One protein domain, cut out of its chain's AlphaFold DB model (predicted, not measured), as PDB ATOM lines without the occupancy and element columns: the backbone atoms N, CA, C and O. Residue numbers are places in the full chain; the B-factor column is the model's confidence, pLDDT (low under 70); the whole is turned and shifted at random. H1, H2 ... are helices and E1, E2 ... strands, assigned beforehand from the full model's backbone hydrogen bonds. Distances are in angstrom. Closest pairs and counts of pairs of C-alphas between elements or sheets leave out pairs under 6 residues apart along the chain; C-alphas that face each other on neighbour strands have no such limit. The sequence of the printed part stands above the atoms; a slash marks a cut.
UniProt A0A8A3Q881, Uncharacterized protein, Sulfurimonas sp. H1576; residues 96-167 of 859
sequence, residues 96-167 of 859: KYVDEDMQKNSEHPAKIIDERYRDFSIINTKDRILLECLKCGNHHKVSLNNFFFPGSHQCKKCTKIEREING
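This is residues 96 to 167 of the 859 residues of an uncharacterized protein of Sulfurimonas sp. H1576 (UniProt A0A8A3Q881). A small three-stranded antiparallel sheet stands about the middle of an elongated domain, with H1 beside its edge strand E1 and the short H2 following directly on E3. H3 makes one end of the long axis, and the long loop of residues 113 to 127 reaches to the other. The printed part has 72 residues, with three named helices and three named strands in the order H1, E1, E2, E3, H2, H3, class mixed. The sheet order is E1, E2, E3. The whole is compact, with a radius of gyration of the C-alphas of 12.3 A, but only just elongated, spanning 42 by 21 by 19 A.

H1, residues 96 to 103, begins at C-alpha 96 (-5.659, -11.008, 35.023) and is 10.7 A long. E1 is residues 110 to 112. E2, residues 128 to 133, measures 14.5 A, and E3, residues 139 to 143, 13.5 A. H2 is residues 144 to 147. H3, residues 156 to 166, is 15.4 A long and ends at C-alpha 166 (-2.301, -40.346, 15.318).

H1 stands at the sheet's level, height 2.4 A; its closest C-alphas to E1 are Gln 103 and Ala 110, 5.1 A. E1, E2 and E3 form a meander, each strand the antiparallel neighbour of the one before. In the hairpin E1 and E2, N 111 and O 132 are 2.9 A apart; in the hairpin E2 and E3, N 131 and O 140 are 2.9 A apart. H2 only grazes the sheet, as does H3 with residues 156 to 158. H2 and H3 are apart. In H1 and H3 every O i to N i+4 pair is within hydrogen-bond range; H2 is too short for one.

The C-alphas farthest apart, Phe 120 and Gly 167, are 42.5 A apart. The printed part has no cut. The link E1 to E2 is long. Residues 150 to 153 and 161 to 167 have pLDDT under 70.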
ATOM      1  N   LYS A  96      -4.312 -11.157  35.592       85.50
ATOM      2  CA  LYS A  96      -5.659 -11.008  35.023       85.50
ATOM      3  C   LYS A  96      -5.665 -11.069  33.492       85.50
ATOM      4  O   LYS A  96      -6.374 -11.884  32.922       85.50
ATOM      5  N   TYR A  97      -4.824 -10.272  32.831       85.69
ATOM      6  CA  TYR A  97      -4.766 -10.247  31.363       85.69
ATOM      7  C   TYR A  97      -4.143 -11.514  30.780       85.69
ATOM      8  O   TYR A  97      -4.558 -11.985  29.731       85.69
ATOM      9  N   VAL A  98      -3.161 -12.095  31.470       85.00
ATOM     10  CA  VAL A  98      -2.573 -13.374  31.059       85.00
ATOM     11  C   VAL A  98      -3.601 -14.499  31.141       85.00
ATOM     12  O   VAL A  98      -3.653 -15.324  30.240       85.00
ATOM     13  N   ASP A  99      -4.408 -14.535  32.200       87.81
ATOM     14  CA  ASP A  99      -5.490 -15.503  32.366       87.81
ATOM     15  C   ASP A  99      -6.550 -15.327  31.265       87.81
ATOM     16  O   ASP A  99      -6.922 -16.297  30.612       87.81
ATOM     17  N   GLU A 100      -6.945 -14.085  30.958       87.25
ATOM     18  CA  GLU A 100      -7.831 -13.777  29.824       87.25
ATOM     19  C   GLU A 100      -7.250 -14.239  28.470       87.25
ATOM     20  O   GLU A 100      -7.977 -14.820  27.659       87.25
ATOM     21  N   ASP A 101      -5.951 -14.031  28.220       86.50
ATOM     22  CA  ASP A 101      -5.262 -14.487  27.001       86.50
ATOM     23  C   ASP A 101      -5.176 -16.023  26.926       86.50
ATOM     24  O   ASP A 101      -5.356 -16.612  25.857       86.50
ATOM     25  N   MET A 102      -4.908 -16.691  28.054       86.81
ATOM     26  CA  MET A 102      -4.839 -18.156  28.144       86.81
ATOM     27  C   MET A 102      -6.201 -18.809  27.909       86.81
ATOM     28  O   MET A 102      -6.274 -19.856  27.262       86.81
ATOM     29  N   GLN A 103      -7.279 -18.183  28.379       88.44
ATOM     30  CA  GLN A 103      -8.641 -18.666  28.156       88.44
ATOM     31  C   GLN A 103      -9.065 -18.527  26.686       88.44
ATOM     32  O   GLN A 103      -9.813 -19.366  26.188       88.44
ATOM     33  N   LYS A 104      -8.551 -17.512  25.973       86.12
ATOM     34  CA  LYS A 104      -8.824 -17.261  24.544       86.12
ATOM     35  C   LYS A 104      -7.934 -18.059  23.578       86.12
ATOM     36  O   LYS A 104      -8.150 -17.985  22.370       86.12
ATOM     37  N   ASN A 105      -6.933 -18.797  24.064       82.69
ATOM     38  CA  ASN A 105      -6.004 -19.541  23.210       82.69
ATOM     39  C   ASN A 105      -6.716 -20.698  22.477       82.69
ATOM     40  O   ASN A 105      -7.305 -21.576  23.108       82.69
ATOM     41  N   SER A 106      -6.628 -20.717  21.142       76.00
ATOM     42  CA  SER A 106      -7.300 -21.702  20.281       76.00
ATOM     43  C   SER A 106      -6.686 -23.105  20.329       76.00
ATOM     44  O   SER A 106      -7.405 -24.086  20.152       76.00
ATOM     45  N   GLU A 107      -5.373 -23.225  20.554       72.50
ATOM     46  CA  GLU A 107      -4.680 -24.522  20.616       72.50
ATOM     47  C   GLU A 107      -4.828 -25.168  21.998       72.50
ATOM     48  O   GLU A 107      -5.041 -26.380  22.118       72.50
ATOM     49  N   HIS A 108      -4.735 -24.356  23.054       78.75
ATOM     50  CA  HIS A 108      -4.783 -24.827  24.431       78.75
ATOM     51  C   HIS A 108      -5.482 -23.815  25.355       78.75
ATOM     52  O   HIS A 108      -4.805 -23.035  26.019       78.75
ATOM     53  N   PRO A 109      -6.821 -23.850  25.469       86.38
ATOM     54  CA  PRO A 109      -7.527 -22.991  26.412       86.38
ATOM     55  C   PRO A 109      -7.258 -23.464  27.849       86.38
ATOM     56  O   PRO A 109      -7.411 -24.653  28.174       86.38
ATOM     57  N   ALA A 110      -6.832 -22.546  28.716       88.62
ATOM     58  CA  ALA A 110      -6.510 -22.824  30.116       88.62
ATOM     59  C   ALA A 110      -6.830 -21.631  31.027       88.62
ATOM     60  O   ALA A 110      -6.843 -20.492  30.572       88.62
ATOM     61  N   LYS A 111      -7.054 -21.908  32.316       91.12
ATOM     62  CA  LYS A 111      -7.318 -20.909  33.359       91.12
ATOM     63  C   LYS A 111      -6.258 -20.960  34.458       91.12
ATOM     64  O   LYS A 111      -5.861 -22.043  34.890       91.12
ATOM     65  N   ILE A 112      -5.815 -19.801  34.940       90.62
ATOM     66  CA  ILE A 112      -4.893 -19.685  36.072       90.62
ATOM     67  C   ILE A 112      -5.649 -19.913  37.384       90.62
ATOM     68  O   ILE A 112      -6.503 -19.120  37.768       90.62
ATOM     69  N   ILE A 113      -5.266 -20.962  38.114       90.88
ATOM     70  CA  ILE A 113      -5.812 -21.292  39.445       90.88
ATOM     71  C   ILE A 113      -4.766 -21.137  40.563       90.88
ATOM     72  O   ILE A 113      -4.951 -21.590  41.686       90.88
ATOM     73  N   ASP A 114      -3.620 -20.532  40.248       87.38
ATOM     74  CA  ASP A 114      -2.511 -20.345  41.180       87.38
ATOM     75  C   ASP A 114      -2.774 -19.180  42.150       87.38
ATOM     76  O   ASP A 114      -2.658 -18.008  41.785       87.38
ATOM     77  N   GLU A 115      -3.094 -19.505  43.404       85.19
ATOM     78  CA  GLU A 115      -3.418 -18.531  44.462       85.19
ATOM     79  C   GLU A 115      -2.233 -17.648  44.885       85.19
ATOM     80  O   GLU A 115      -2.422 -16.621  45.540       85.19
ATOM     81  N   ARG A 116      -0.997 -17.990  44.484       82.69
ATOM     82  CA  ARG A 116       0.196 -17.177  44.791       82.69
ATOM     83  C   ARG A 116       0.158 -15.794  44.142       82.69
ATOM     84  O   ARG A 116       0.885 -14.901  44.573       82.69
ATOM     85  N   TYR A 117      -0.659 -15.619  43.108       83.62
ATOM     86  CA  TYR A 117      -0.770 -14.379  42.355       83.62
ATOM     87  C   TYR A 117      -2.191 -13.810  42.500       83.62
ATOM     88  O   TYR A 117      -3.189 -14.467  42.189       83.62
ATOM     89  N   ARG A 118      -2.291 -12.550  42.936       82.56
ATOM     90  CA  ARG A 118      -3.534 -11.765  42.860       82.56
ATOM     91  C   ARG A 118      -3.732 -11.259  41.431       82.56
ATOM     92  O   ARG A 118      -2.806 -11.296  40.624       82.56
ATOM     93  N   ASP A 119      -4.919 -10.762  41.110       81.44
ATOM     94  CA  ASP A 119      -5.300 -10.405  39.735       81.44
ATOM     95  C   ASP A 119      -4.375  -9.369  39.088       81.44
ATOM     96  O   ASP A 119      -4.031  -9.484  37.912       81.44
ATOM     97  N   PHE A 120      -3.857  -8.430  39.877       82.06
ATOM     98  CA  PHE A 120      -2.906  -7.420  39.412       82.06
ATOM     99  C   PHE A 120      -1.435  -7.747  39.726       82.06
ATOM    100  O   PHE A 120      -0.552  -6.904  39.556       82.06
ATOM    101  N   SER A 121      -1.136  -8.975  40.166       81.06
ATOM    102  CA  SER A 121       0.240  -9.431  40.375       81.06
ATOM    103  C   SER A 121       0.986  -9.590  39.047       81.06
ATOM    104  O   SER A 121       0.444 -10.081  38.055       81.06
ATOM    105  N   ILE A 122       2.262  -9.197  39.045       81.62
ATOM    106  CA  ILE A 122       3.165  -9.374  37.904       81.62
ATOM    107  C   ILE A 122       3.698 -10.807  37.925       81.62
ATOM    108  O   ILE A 122       4.249 -11.245  38.934       81.62
ATOM    109  N   ILE A 123       3.578 -11.505  36.800       83.44
ATOM    110  CA  ILE A 123       4.046 -12.877  36.626       83.44
ATOM    111  C   ILE A 123       5.310 -12.890  35.761       83.44
ATOM    112  O   ILE A 123       5.368 -12.250  34.707       83.44
ATOM    113  N   ASN A 124       6.338 -13.630  36.187       81.69
ATOM    114  CA  ASN A 124       7.539 -13.825  35.381       81.69
ATOM    115  C   ASN A 124       7.311 -14.912  34.320       81.69
ATOM    116  O   ASN A 124       6.707 -15.947  34.585       81.69
ATOM    117  N   THR A 125       7.859 -14.725  33.120       78.25
ATOM    118  CA  THR A 125       7.693 -15.666  32.005       78.25
ATOM    119  C   THR A 125       8.266 -17.064  32.264       78.25
ATOM    120  O   THR A 125       7.853 -18.036  31.624       78.25
ATOM    121  N   LYS A 126       9.212 -17.176  33.206       76.56
ATOM    122  CA  LYS A 126       9.823 -18.442  33.639       76.56
ATOM    123  C   LYS A 126       9.105 -19.107  34.815       76.56
ATOM    124  O   LYS A 126       9.380 -20.280  35.075       76.56
ATOM    125  N   ASP A 127       8.219 -18.397  35.510       80.94
ATOM    126  CA  ASP A 127       7.520 -18.952  36.668       80.94
ATOM    127  C   ASP A 127       6.628 -20.107  36.223       80.94
ATOM    128  O   ASP A 127       5.910 -20.010  35.230       80.94
ATOM    129  N   ARG A 128       6.682 -21.219  36.961       85.25
ATOM    130  CA  ARG A 128       5.767 -22.344  36.762       85.25
ATOM    131  C   ARG A 128       4.471 -22.052  37.501       85.25
ATOM    132  O   ARG A 128       4.462 -22.082  38.733       85.25
ATOM    133  N   ILE A 129       3.414 -21.794  36.744       87.56
ATOM    134  CA  ILE A 129       2.099 -21.386  37.244       87.56
ATOM    135  C   ILE A 129       1.171 -22.592  37.181       87.56
ATOM    136  O   ILE A 129       1.224 -23.364  36.218       87.56
ATOM    137  N   LEU A 130       0.357 -22.777  38.218       90.12
ATOM    138  CA  LEU A 130      -0.682 -23.797  38.227       90.12
ATOM    139  C   LEU A 130      -1.881 -23.362  37.372       90.12
ATOM    140  O   LEU A 130      -2.521 -22.346  37.643       90.12
ATOM    141  N   LEU A 131      -2.167 -24.164  36.351       90.06
ATOM    142  CA  LEU A 131      -3.213 -23.951  35.358       90.06
ATOM    143  C   LEU A 131      -4.196 -25.126  35.364       90.06
ATOM    144  O   LEU A 131      -3.800 -26.288  35.502       90.06
ATOM    145  N   GLU A 132      -5.465 -24.821  35.131       89.38
ATOM    146  CA  GLU A 132      -6.510 -25.775  34.779       89.38
ATOM    147  C   GLU A 132      -6.693 -25.781  33.256       89.38
ATOM    148  O   GLU A 132      -6.957 -24.747  32.644       89.38
ATOM    149  N   CYS A 133      -6.531 -26.939  32.613       88.81
ATOM    150  CA  CYS A 133      -6.810 -27.070  31.184       88.81
ATOM    151  C   CYS A 133      -8.323 -27.077  30.936       88.81
ATOM    152  O   CYS A 133      -8.984 -28.046  31.302       88.81
ATOM    153  N   LEU A 134      -8.846 -26.094  30.205       86.31
ATOM    154  CA  LEU A 134     -10.278 -26.015  29.891       86.31
ATOM    155  C   LEU A 134     -10.734 -27.080  28.879       86.31
ATOM    156  O   LEU A 134     -11.917 -27.383  28.797       86.31
ATOM    157  N   LYS A 135      -9.803 -27.700  28.138       82.44
ATOM    158  CA  LYS A 135     -10.111 -28.786  27.189       82.44
ATOM    159  C   LYS A 135     -10.332 -30.146  27.861       82.44
ATOM    160  O   LYS A 135     -11.095 -30.955  27.353       82.44
ATOM    161  N   CYS A 136      -9.633 -30.447  28.961       83.81
ATOM    162  CA  CYS A 136      -9.670 -31.784  29.582       83.81
ATOM    163  C   CYS A 136      -9.813 -31.801  31.114       83.81
ATOM    164  O   CYS A 136      -9.735 -32.881  31.712       83.81
ATOM    165  N   GLY A 137      -9.940 -30.629  31.743       83.31
ATOM    166  CA  GLY A 137     -10.056 -30.439  33.194       83.31
ATOM    167  C   GLY A 137      -8.784 -30.744  33.992       83.31
ATOM    168  O   GLY A 137      -8.812 -30.787  35.216       83.31
ATOM    169  N   ASN A 138      -7.650 -31.029  33.338       88.06
ATOM    170  CA  ASN A 138      -6.445 -31.445  34.052       88.06
ATOM    171  C   ASN A 138      -5.653 -30.256  34.614       88.06
ATOM    172  O   ASN A 138      -5.196 -29.387  33.863       88.06
ATOM    173  N   HIS A 139      -5.369 -30.309  35.913       90.50
ATOM    174  CA  HIS A 139      -4.475 -29.377  36.591       90.50
ATOM    175  C   HIS A 139      -3.009 -29.706  36.307       90.50
ATOM    176  O   HIS A 139      -2.560 -30.844  36.474       90.50
ATOM    177  N   HIS A 140      -2.237 -28.719  35.862       85.00
ATOM    178  CA  HIS A 140      -0.814 -28.898  35.591       85.00
ATOM    179  C   HIS A 140      -0.040 -27.587  35.723       85.00
ATOM    180  O   HIS A 140      -0.600 -26.498  35.667       85.00
ATOM    181  N   LYS A 141       1.273 -27.699  35.941       87.31
ATOM    182  CA  LYS A 141       2.168 -26.545  36.060       87.31
ATOM    183  C   LYS A 141       2.950 -26.352  34.771       87.31
ATOM    184  O   LYS A 141       3.653 -27.271  34.347       87.31
ATOM    185  N   VAL A 142       2.904 -25.152  34.208       85.69
ATOM    186  CA  VAL A 142       3.681 -24.782  33.017       85.69
ATOM    187  C   VAL A 142       4.200 -23.353  33.150       85.69
ATOM    188  O   VAL A 142       3.667 -22.554  33.919       85.69
ATOM    189  N   SER A 143       5.308 -23.056  32.476       85.88
ATOM    190  CA  SER A 143       5.805 -21.686  32.361       85.88
ATOM    191  C   SER A 143       5.091 -20.947  31.238       85.88
ATOM    192  O   SER A 143       4.761 -21.541  30.212       85.88
ATOM    193  N   LEU A 144       4.916 -19.634  31.386       82.12
ATOM    194  CA  LEU A 144       4.284 -18.794  30.361       82.12
ATOM    195  C   LEU A 144       4.955 -18.917  28.991       82.12
ATOM    196  O   LEU A 144       4.266 -19.035  27.983       82.12
ATOM    197  N   ASN A 145       6.291 -18.944  28.957       80.56
ATOM    198  CA  ASN A 145       7.035 -19.115  27.706       80.56
ATOM    199  C   ASN A 145       6.725 -20.438  27.001       80.56
ATOM    200  O   ASN A 145       6.708 -20.481  25.777       80.56
ATOM    201  N   ASN A 146       6.502 -21.509  27.764       77.88
ATOM    202  CA  ASN A 146       6.212 -22.812  27.181       77.88
ATOM    203  C   ASN A 146       4.745 -22.918  26.761       77.88
ATOM    204  O   ASN A 146       4.456 -23.615  25.798       77.88
ATOM    205  N   PHE A 147       3.834 -22.245  27.466       81.44
ATOM    206  CA  PHE A 147       2.407 -22.261  27.147       81.44
ATOM    207  C   PHE A 147       2.098 -21.576  25.811       81.44
ATOM    208  O   PHE A 147       1.345 -22.109  25.010       81.44
ATOM    209  N   PHE A 148       2.706 -20.416  25.547       78.44
ATOM    210  CA  PHE A 148       2.517 -19.687  24.287       78.44
ATOM    211  C   PHE A 148       3.463 -20.159  23.163       78.44
ATOM    212  O   PHE A 148       3.606 -19.468  22.156       78.44
ATOM    213  N   PHE A 149       4.137 -21.306  23.322       76.50
ATOM    214  CA  PHE A 149       4.999 -21.860  22.279       76.50
ATOM    215  C   PHE A 149       4.157 -22.590  21.210       76.50
ATOM    216  O   PHE A 149       3.442 -23.531  21.573       76.50
ATOM    217  N   PRO A 150       4.261 -22.212  19.917       60.91
ATOM    218  CA  PRO A 150       3.426 -22.767  18.847       60.91
ATOM    219  C   PRO A 150       3.535 -24.293  18.726       60.91
ATOM    220  O   PRO A 150       4.641 -24.842  18.767       60.91
ATOM    221  N   GLY A 151       2.401 -24.979  18.544       60.56
ATOM    222  CA  GLY A 151       2.369 -26.423  18.283       60.56
ATOM    223  C   GLY A 151       2.595 -27.298  19.518       60.56
ATOM    224  O   GLY A 151       2.875 -28.492  19.393       60.56
ATOM    225  N   SER A 152       2.495 -26.731  20.723       61.16
ATOM    226  CA  SER A 152       2.656 -27.486  21.963       61.16
ATOM    227  C   SER A 152       1.436 -27.344  22.871       61.16
ATOM    228  O   SER A 152       1.209 -26.313  23.491       61.16
ATOM    229  N   HIS A 153       0.662 -28.424  23.013       66.94
ATOM    230  CA  HIS A 153      -0.501 -28.426  23.906       66.94
ATOM    231  C   HIS A 153      -0.092 -28.342  25.395       66.94
ATOM    232  O   HIS A 153      -0.910 -27.970  26.224       66.94
ATOM    233  N   GLN A 154       1.147 -28.715  25.759       71.19
ATOM    234  CA  GLN A 154       1.749 -28.722  27.119       71.19
ATOM    235  C   GLN A 154       0.979 -29.479  28.230       71.19
ATOM    236  O   GLN A 154       1.538 -29.789  29.284       71.19
ATOM    237  N   CYS A 155      -0.265 -29.883  27.981       78.00
ATOM    238  CA  CYS A 155      -1.059 -30.747  28.826       78.00
ATOM    239  C   CYS A 155      -0.761 -32.208  28.478       78.00
ATOM    240  O   CYS A 155      -1.216 -32.727  27.459       78.00
ATOM    241  N   LYS A 156      -0.039 -32.901  29.367       72.94
ATOM    242  CA  LYS A 156       0.335 -34.317  29.190       72.94
ATOM    243  C   LYS A 156      -0.858 -35.224  28.871       72.94
ATOM    244  O   LYS A 156      -0.695 -36.176  28.115       72.94
ATOM    245  N   LYS A 157      -2.036 -34.933  29.436       78.12
ATOM    246  CA  LYS A 157      -3.264 -35.700  29.195       78.12
ATOM    247  C   LYS A 157      -3.744 -35.533  27.750       78.12
ATOM    248  O   LYS A 157      -3.958 -36.531  27.077       78.12
ATOM    249  N   CYS A 158      -3.811 -34.304  27.241       76.75
ATOM    250  CA  CYS A 158      -4.193 -34.045  25.850       76.75
ATOM    251  C   CYS A 158      -3.157 -34.559  24.843       76.75
ATOM    252  O   CYS A 158      -3.535 -35.159  23.845       76.75
ATOM    253  N   THR A 159      -1.859 -34.413  25.129       72.19
ATOM    254  CA  THR A 159      -0.802 -34.960  24.261       72.19
ATOM    255  C   THR A 159      -0.826 -36.490  24.219       72.19
ATOM    256  O   THR A 159      -0.494 -37.083  23.198       72.19
ATOM    257  N   LYS A 160      -1.215 -37.152  25.317       70.06
ATOM    258  CA  LYS A 160      -1.417 -38.606  25.334       70.06
ATOM    259  C   LYS A 160      -2.598 -39.006  24.443       70.06
ATOM    260  O   LYS A 160      -2.429 -39.896  23.621       70.06
ATOM    261  N   ILE A 161      -3.719 -38.287  24.545       68.25
ATOM    262  CA  ILE A 161      -4.907 -38.498  23.702       68.25
ATOM    263  C   ILE A 161      -4.561 -38.320  22.210       68.25
ATOM    264  O   ILE A 161      -4.886 -39.180  21.404       68.25
ATOM    265  N   GLU A 162      -3.828 -37.269  21.824       62.50
ATOM    266  CA  GLU A 162      -3.398 -37.080  20.424       62.50
ATOM    267  C   GLU A 162      -2.465 -38.186  19.909       62.50
ATOM    268  O   GLU A 162      -2.571 -38.599  18.755       62.50
ATOM    269  N   ARG A 163      -1.548 -38.679  20.753       62.25
ATOM    270  CA  ARG A 163      -0.629 -39.773  20.393       62.25
ATOM    271  C   ARG A 163      -1.352 -41.096  20.174       62.25
ATOM    272  O   ARG A 163      -0.942 -41.858  19.303       62.25
ATOM    273  N   GLU A 164      -2.390 -41.356  20.961       61.22
ATOM    274  CA  GLU A 164      -3.241 -42.541  20.821       61.22
ATOM    275  C   GLU A 164      -4.079 -42.484  19.534       61.22
ATOM    276  O   GLU A 164      -4.349 -43.527  18.949       61.22
ATOM    277  N   ILE A 165      -4.414 -41.282  19.046       57.22
ATOM    278  CA  ILE A 165      -5.193 -41.086  17.813       57.22
ATOM    279  C   ILE A 165      -4.314 -41.138  16.541       57.22
ATOM    280  O   ILE A 165      -4.764 -41.684  15.538       57.22
ATOM    281  N   ASN A 166      -3.071 -40.620  16.556       53.78
ATOM    282  CA  ASN A 166      -2.301 -40.346  15.318       53.78
ATOM    283  C   ASN A 166      -0.961 -41.112  15.110       53.78
ATOM    284  O   ASN A 166      -0.379 -41.004  14.031       53.78
ATOM    285  N   GLY A 167      -0.439 -41.891  16.072       53.34
ATOM    286  CA  GLY A 167       0.807 -42.684  15.899       53.34
ATOM    287  C   GLY A 167       2.143 -41.891  15.847       53.34
ATOM    288  O   GLY A 167       2.153 -40.662  15.865       53.34
TER     289      GLY A 167